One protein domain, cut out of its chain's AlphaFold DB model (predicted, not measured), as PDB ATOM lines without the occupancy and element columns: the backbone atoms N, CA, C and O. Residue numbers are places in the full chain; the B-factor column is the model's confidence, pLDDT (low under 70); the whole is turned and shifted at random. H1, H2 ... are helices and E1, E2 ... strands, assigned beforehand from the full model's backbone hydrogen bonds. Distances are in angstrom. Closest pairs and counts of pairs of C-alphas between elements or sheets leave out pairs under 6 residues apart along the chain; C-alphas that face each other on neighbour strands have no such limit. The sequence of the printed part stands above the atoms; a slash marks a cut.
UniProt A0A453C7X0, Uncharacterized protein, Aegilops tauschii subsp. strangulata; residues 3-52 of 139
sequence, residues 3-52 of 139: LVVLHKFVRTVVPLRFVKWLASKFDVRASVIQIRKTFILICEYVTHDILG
ATOM      1  N   LEU A   3     -20.696 -64.541  39.958       31.11
ATOM      2  CA  LEU A   3     -19.257 -64.234  40.098       31.11
ATOM      3  C   LEU A   3     -18.944 -62.976  40.931       31.11
ATOM      4  O   LEU A   3     -17.898 -62.894  41.570       31.11
ATOM      5  N   VAL A   4     -19.852 -61.995  40.968       37.00
ATOM      6  CA  VAL A   4     -19.637 -60.723  41.692       37.00
ATOM      7  C   VAL A   4     -19.610 -60.925  43.216       37.00
ATOM      8  O   VAL A   4     -19.009 -60.129  43.937       37.00
ATOM      9  N   VAL A   5     -20.234 -61.995  43.722       43.66
ATOM     10  CA  VAL A   5     -20.297 -62.289  45.162       43.66
ATOM     11  C   VAL A   5     -19.005 -62.955  45.644       43.66
ATOM     12  O   VAL A   5     -18.479 -62.568  46.687       43.66
ATOM     13  N   LEU A   6     -18.437 -63.871  44.850       40.78
ATOM     14  CA  LEU A   6     -17.156 -64.528  45.142       40.78
ATOM     15  C   LEU A   6     -15.988 -63.533  45.152       40.78
ATOM     16  O   LEU A   6     -15.176 -63.553  46.071       40.78
ATOM     17  N   HIS A   7     -15.956 -62.579  44.216       39.06
ATOM     18  CA  HIS A   7     -14.888 -61.573  44.150       39.06
ATOM     19  C   HIS A   7     -14.874 -60.610  45.358       39.06
ATOM     20  O   HIS A   7     -13.828 -60.071  45.718       39.06
ATOM     21  N   LYS A   8     -16.022 -60.409  46.026       45.12
ATOM     22  CA  LYS A   8     -16.103 -59.677  47.306       45.12
ATOM     23  C   LYS A   8     -15.665 -60.524  48.504       45.12
ATOM     24  O   LYS A   8     -15.271 -59.961  49.521       45.12
ATOM     25  N   PHE A   9     -15.720 -61.851  48.380       46.09
ATOM     26  CA  PHE A   9     -15.413 -62.788  49.457       46.09
ATOM     27  C   PHE A   9     -13.907 -62.946  49.706       46.09
ATOM     28  O   PHE A   9     -13.493 -63.187  50.837       46.09
ATOM     29  N   VAL A  10     -13.083 -62.709  48.677       49.75
ATOM     30  CA  VAL A  10     -11.606 -62.817  48.709       49.75
ATOM     31  C   VAL A  10     -10.955 -61.951  49.807       49.75
ATOM     32  O   VAL A  10      -9.807 -62.174  50.173       49.75
ATOM     33  N   ARG A  11     -11.677 -60.974  50.378       50.25
ATOM     34  CA  ARG A  11     -11.181 -60.090  51.451       50.25
ATOM     35  C   ARG A  11     -11.970 -60.140  52.761       50.25
ATOM     36  O   ARG A  11     -11.666 -59.372  53.671       50.25
ATOM     37  N   THR A  12     -12.985 -60.992  52.886       58.97
ATOM     38  CA  THR A  12     -13.794 -61.061  54.111       58.97
ATOM     39  C   THR A  12     -13.283 -62.126  55.064       58.97
ATOM     40  O   THR A  12     -13.253 -63.308  54.734       58.97
ATOM     41  N   VAL A  13     -12.953 -61.707  56.287       69.31
ATOM     42  CA  VAL A  13     -12.727 -62.620  57.409       69.31
ATOM     43  C   VAL A  13     -14.043 -63.339  57.694       69.31
ATOM     44  O   VAL A  13     -15.012 -62.732  58.151       69.31
ATOM     45  N   VAL A  14     -14.098 -64.635  57.392       74.94
ATOM     46  CA  VAL A  14     -15.271 -65.456  57.693       74.94
ATOM     47  C   VAL A  14     -15.363 -65.616  59.215       74.94
ATOM     48  O   VAL A  14     -14.387 -66.049  59.833       74.94
ATOM     49  N   PRO A  15     -16.498 -65.287  59.864       83.50
ATOM     50  CA  PRO A  15     -16.605 -65.393  61.314       83.50
ATOM     51  C   PRO A  15     -16.305 -66.815  61.797       83.50
ATOM     52  O   PRO A  15     -16.941 -67.770  61.354       83.50
ATOM     53  N   LEU A  16     -15.399 -66.964  62.766       77.31
ATOM     54  CA  LEU A  16     -14.985 -68.278  63.282       77.31
ATOM     55  C   LEU A  16     -16.174 -69.148  63.724       77.31
ATOM     56  O   LEU A  16     -16.191 -70.355  63.495       77.31
ATOM     57  N   ARG A  17     -17.199 -68.535  64.329       81.75
ATOM     58  CA  ARG A  17     -18.429 -69.237  64.734       81.75
ATOM     59  C   ARG A  17     -19.167 -69.845  63.544       81.75
ATOM     60  O   ARG A  17     -19.696 -70.943  63.665       81.75
ATOM     61  N   PHE A  18     -19.184 -69.145  62.411       85.06
ATOM     62  CA  PHE A  18     -19.793 -69.642  61.184       85.06
ATOM     63  C   PHE A  18     -18.993 -70.811  60.611       85.06
ATOM     64  O   PHE A  18     -19.587 -71.835  60.300       85.06
ATOM     65  N   VAL A  19     -17.659 -70.705  60.555       81.12
ATOM     66  CA  VAL A  19     -16.795 -71.799  60.075       81.12
ATOM     67  C   VAL A  19     -16.973 -73.051  60.933       81.12
ATOM     68  O   VAL A  19     -17.210 -74.129  60.398       81.12
ATOM     69  N   LYS A  20     -16.950 -72.910  62.266       80.00
ATOM     70  CA  LYS A  20     -17.184 -74.030  63.193       80.00
ATOM     71  C   LYS A  20     -18.570 -74.646  63.013       80.00
ATOM     72  O   LYS A  20     -18.705 -75.865  62.978       80.00
ATOM     73  N   TRP A  21     -19.602 -73.811  62.881       90.81
ATOM     74  CA  TRP A  21     -20.958 -74.279  62.616       90.81
ATOM     75  C   TRP A  21     -21.042 -75.043  61.293       90.81
ATOM     76  O   TRP A  21     -21.598 -76.137  61.274       90.81
ATOM     77  N   LEU A  22     -20.464 -74.511  60.216       83.88
ATOM     78  CA  LEU A  22     -20.484 -75.135  58.897       83.88
ATOM     79  C   LEU A  22     -19.728 -76.467  58.897       83.88
ATOM     80  O   LEU A  22     -20.259 -77.463  58.415       83.88
ATOM     81  N   ALA A  23     -18.547 -76.510  59.519       81.25
ATOM     82  CA  ALA A  23     -17.770 -77.733  59.695       81.25
ATOM     83  C   ALA A  23     -18.563 -78.806  60.459       81.25
ATOM     84  O   ALA A  23     -18.569 -79.964  60.061       81.25
ATOM     85  N   SER A  24     -19.330 -78.420  61.490       84.88
ATOM     86  CA  SER A  24     -20.202 -79.352  62.228       84.88
ATOM     87  C   SER A  24     -21.336 -79.967  61.395       84.88
ATOM     88  O   SER A  24     -22.015 -80.878  61.866       84.88
ATOM     89  N   LYS A  25     -21.601 -79.439  60.194       87.56
ATOM     90  CA  LYS A  25     -22.627 -79.939  59.268       87.56
ATOM     91  C   LYS A  25     -22.066 -80.828  58.168       87.56
ATOM     92  O   LYS A  25     -22.857 -81.390  57.418       87.56
ATOM     93  N   PHE A  26     -20.747 -80.936  58.054       83.06
ATOM     94  CA  PHE A  26     -20.109 -81.742  57.028       83.06
ATOM     95  C   PHE A  26     -20.022 -83.207  57.466       83.06
ATOM     96  O   PHE A  26     -19.424 -83.524  58.493       83.06
ATOM     97  N   ASP A  27     -20.616 -84.099  56.676       78.12
ATOM     98  CA  ASP A  27     -20.410 -85.538  56.772       78.12
ATOM     99  C   ASP A  27     -19.248 -85.918  55.854       78.12
ATOM    100  O   ASP A  27     -19.368 -85.903  54.629       78.12
ATOM    101  N   VAL A  28     -18.121 -86.269  56.475       69.38
ATOM    102  CA  VAL A  28     -16.891 -86.666  55.778       69.38
ATOM    103  C   VAL A  28     -17.112 -87.911  54.922       69.38
ATOM    104  O   VAL A  28     -16.576 -87.998  53.824       69.38
ATOM    105  N   ARG A  29     -17.913 -88.873  55.399       67.31
ATOM    106  CA  ARG A  29     -18.095 -90.153  54.709       67.31
ATOM    107  C   ARG A  29     -18.950 -90.004  53.463       67.31
ATOM    108  O   ARG A  29     -18.687 -90.632  52.448       67.31
ATOM    109  N   ALA A  30     -19.995 -89.200  53.559       72.75
ATOM    110  CA  ALA A  30     -20.886 -88.960  52.436       72.75
ATOM    111  C   ALA A  30     -20.433 -87.776  51.561       72.75
ATOM    112  O   ALA A  30     -21.044 -87.542  50.524       72.75
ATOM    113  N   SER A  31     -19.383 -87.040  51.955       75.00
ATOM    114  CA  SER A  31     -18.953 -85.787  51.314       75.00
ATOM    115  C   SER A  31     -20.115 -84.806  51.110       75.00
ATOM    116  O   SER A  31     -20.257 -84.180  50.062       75.00
ATOM    117  N   VAL A  32     -20.982 -84.672  52.118       80.88
ATOM    118  CA  VAL A  32     -22.170 -83.802  52.068       80.88
ATOM    119  C   VAL A  32     -22.181 -82.806  53.216       80.88
ATOM    120  O   VAL A  32     -21.852 -83.133  54.351       80.88
ATOM    121  N   ILE A  33     -22.653 -81.589  52.952       84.62
ATOM    122  CA  ILE A  33     -23.046 -80.649  54.004       84.62
ATOM    123  C   ILE A  33     -24.541 -80.840  54.269       84.62
ATOM    124  O   ILE A  33     -25.375 -80.564  53.402       84.62
ATOM    125  N   GLN A  34     -24.894 -81.283  55.474       86.81
ATOM    126  CA  GLN A  34     -26.282 -81.450  55.894       86.81
ATOM    127  C   GLN A  34     -26.798 -80.196  56.604       86.81
ATOM    128  O   GLN A  34     -26.471 -79.907  57.757       86.81
ATOM    129  N   ILE A  35     -27.703 -79.473  55.948       87.12
ATOM    130  CA  ILE A  35     -28.375 -78.307  56.527       87.12
ATOM    131  C   ILE A  35     -29.865 -78.616  56.628       87.12
ATOM    132  O   ILE A  35     -30.597 -78.621  55.639       87.12
ATOM    133  N   ARG A  36     -30.336 -78.853  57.858       85.69
ATOM    134  CA  ARG A  36     -31.723 -79.254  58.156       85.69
ATOM    135  C   ARG A  36     -32.096 -80.568  57.446       85.69
ATOM    136  O   ARG A  36     -31.686 -81.629  57.903       85.69
ATOM    137  N   LYS A  37     -32.883 -80.492  56.367       85.81
ATOM    138  CA  LYS A  37     -33.341 -81.628  55.543       85.81
ATOM    139  C   LYS A  37     -32.766 -81.587  54.120       85.81
ATOM    140  O   LYS A  37     -33.229 -82.328  53.261       85.81
ATOM    141  N   THR A  38     -31.796 -80.709  53.875       84.56
ATOM    142  CA  THR A  38     -31.137 -80.551  52.578       84.56
ATOM    143  C   THR A  38     -29.699 -81.040  52.679       84.56
ATOM    144  O   THR A  38     -29.025 -80.785  53.681       84.56
ATOM    145  N   PHE A  39     -29.239 -81.709  51.626       86.50
ATOM    146  CA  PHE A  39     -27.869 -82.184  51.479       86.50
ATOM    147  C   PHE A  39     -27.222 -81.448  50.313       86.50
ATOM    148  O   PHE A  39     -27.795 -81.387  49.226       86.50
ATOM    149  N   ILE A  40     -26.051 -80.871  50.554       83.19
ATOM    150  CA  ILE A  40     -25.211 -80.287  49.510       83.19
ATOM    151  C   ILE A  40     -24.067 -81.267  49.295       83.19
ATOM    152  O   ILE A  40     -23.203 -81.379  50.162       83.19
ATOM    153  N   LEU A  41     -24.097 -82.001  48.186       80.44
ATOM    154  CA  LEU A  41     -23.011 -82.898  47.802       80.44
ATOM    155  C   LEU A  41     -21.804 -82.076  47.356       80.44
ATOM    156  O   LEU A  41     -21.941 -81.183  46.524       80.44
ATOM    157  N   ILE A  42     -20.636 -82.394  47.901       75.50
ATOM    158  CA  ILE A  42     -19.354 -81.898  47.417       75.50
ATOM    159  C   ILE A  42     -18.812 -82.952  46.455       75.50
ATOM    160  O   ILE A  42     -18.388 -84.027  46.869       75.50
ATOM    161  N   CYS A  43     -18.888 -82.658  45.162       72.31
ATOM    162  CA  CYS A  43     -18.349 -83.488  44.087       72.31
ATOM    163  C   CYS A  43     -17.437 -82.654  43.182       72.31
ATOM    164  O   CYS A  43     -17.363 -81.434  43.326       72.31
ATOM    165  N   GLU A  44     -16.777 -83.304  42.225       69.50
ATOM    166  CA  GLU A  44     -15.841 -82.670  41.284       69.50
ATOM    167  C   GLU A  44     -16.409 -81.426  40.583       69.50
ATOM    168  O   GLU A  44     -15.713 -80.423  40.477       69.50
ATOM    169  N   TYR A  45     -17.691 -81.432  40.208       74.69
ATOM    170  CA  TYR A  45     -18.359 -80.286  39.582       74.69
ATOM    171  C   TYR A  45     -18.507 -79.100  40.541       74.69
ATOM    172  O   TYR A  45     -18.284 -77.956  40.163       74.69
ATOM    173  N   VAL A  46     -18.839 -79.365  41.808       73.81
ATOM    174  CA  VAL A  46     -18.933 -78.316  42.836       73.81
ATOM    175  C   VAL A  46     -17.545 -77.760  43.151       73.81
ATOM    176  O   VAL A  46     -17.381 -76.554  43.317       73.81
ATOM    177  N   THR A  47     -16.530 -78.622  43.190       71.38
ATOM    178  CA  THR A  47     -15.132 -78.216  43.348       71.38
ATOM    179  C   THR A  47     -14.659 -77.374  42.157       71.38
ATOM    180  O   THR A  47     -14.027 -76.339  42.372       71.38
ATOM    181  N   HIS A  48     -15.019 -77.746  40.924       73.00
ATOM    182  CA  HIS A  48     -14.784 -76.953  39.713       73.00
ATOM    183  C   HIS A  48     -15.442 -75.575  39.801       73.00
ATOM    184  O   HIS A  48     -14.769 -74.567  39.620       73.00
ATOM    185  N   ASP A  49     -16.728 -75.515  40.145       72.38
ATOM    186  CA  ASP A  49     -17.475 -74.256  40.217       72.38
ATOM    187  C   ASP A  49     -16.902 -73.288  41.265       72.38
ATOM    188  O   ASP A  49     -16.931 -72.069  41.081       72.38
ATOM    189  N   ILE A  50     -16.389 -73.820  42.381       71.31
ATOM    190  CA  ILE A  50     -15.849 -73.017  43.487       71.31
ATOM    191  C   ILE A  50     -14.394 -72.610  43.232       71.31
ATOM    192  O   ILE A  50     -14.033 -71.458  43.479       71.31
ATOM    193  N   LEU A  51     -13.550 -73.547  42.790       71.50
ATOM    194  CA  LEU A  51     -12.098 -73.358  42.696       71.50
ATOM    195  C   LEU A  51     -11.612 -73.043  41.275       71.50
ATOM    196  O   LEU A  51     -10.464 -72.642  41.104       71.50
ATOM    197  N   GLY A  52     -12.454 -73.223  40.256       69.62
ATOM    198  CA  GLY A  52     -12.073 -73.117  38.846       69.62
ATOM    199  C   GLY A  52     -11.179 -74.261  38.357       69.62
ATOM    200  O   GLY A  52     -10.542 -74.125  37.314       69.62
TER     201      GLY A  52
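Overview. This is residues 3 to 52 of the 139 residues of an uncharacterized protein of Aegilops tauschii subsp. strangulata (UniProt A0A453C7X0). The model is a loose, open ring round an empty middle: the small hairpin of E1 and E2 makes one side, H2 and H3 are two separate arms leading away from it, and H1 lies on the far side, across the ring from the hairpin. The three helices touch no other helix, and residues 7 to 21 and 44 to 49 stand free. The printed part has 50 residues with three named helices and two named strands, in the order H1, H2, E1, E2, H3; the two-strand sheet is antiparallel, and the class is mixed, helices and strands. The whole is loose, with a radius of gyration of the C-alphas of 12.5 A and spans of 30 by 27 by 17 A.

Arrangement. Begin at the sheet, where E1, residues 32 to 35, and E2, residues 38 to 41, are antiparallel neighbours and form a hairpin, with 158 degrees between their directions. Look at N 33 and O 40, 2.9 A apart, and at N 38 and O 35, 3.0 A apart, both within hydrogen-bond range. The C-alphas of Val 32 and Leu 41, which face each other, are 4.4 A apart. Beside E1 you will find a short pairing, residues 26 to 27 with residues 32 to 33 of E1, antiparallel. Walk outward to H2, residues 16 to 23: its closest C-alpha to E1 is that of Leu 22, 7.8 A from that of Ile 33. A tight link of 2 residues joins E2 to H3, residues 44 to 51, which is apart from E1 and from H2. H1, residues 3 to 9, is apart from H2, H3, E1 and E2. Every O i to N i+4 pair is within hydrogen-bond range in H2 and H3, and 2 of 3 are in H1.

Along the chain. Find C-alpha 32 at (-22.170, -83.802, 52.068), where E1 begins; its four residues run 9.4 A to C-alpha 35. E2, residues 38 to 41, spans 9.7 A. Look back along the chain to C-alpha 16 at (-14.985, -68.278, 63.282), where H2 begins and runs 10.5 A to C-alpha 23. H1 spans 10.2 A from C-alpha 3 to C-alpha 9. H3 runs 10.1 A from C-alpha 44 to C-alpha 51 at (-12.098, -73.358, 42.696).

Size, cuts and confidence. The two C-alphas farthest apart, those of Val 4 and Arg 29, are 32.2 A apart, while those of Leu 3 and Gly 52, the first and last printed, are 11.5 A apart. The printed part has no cut and no long link. In the B-factor column the mean pLDDT of the printed part is 71.8; look for values under 70 at residues 3 to 13, 28 to 29, 44 and 52, and note that H1 has a mean of 40.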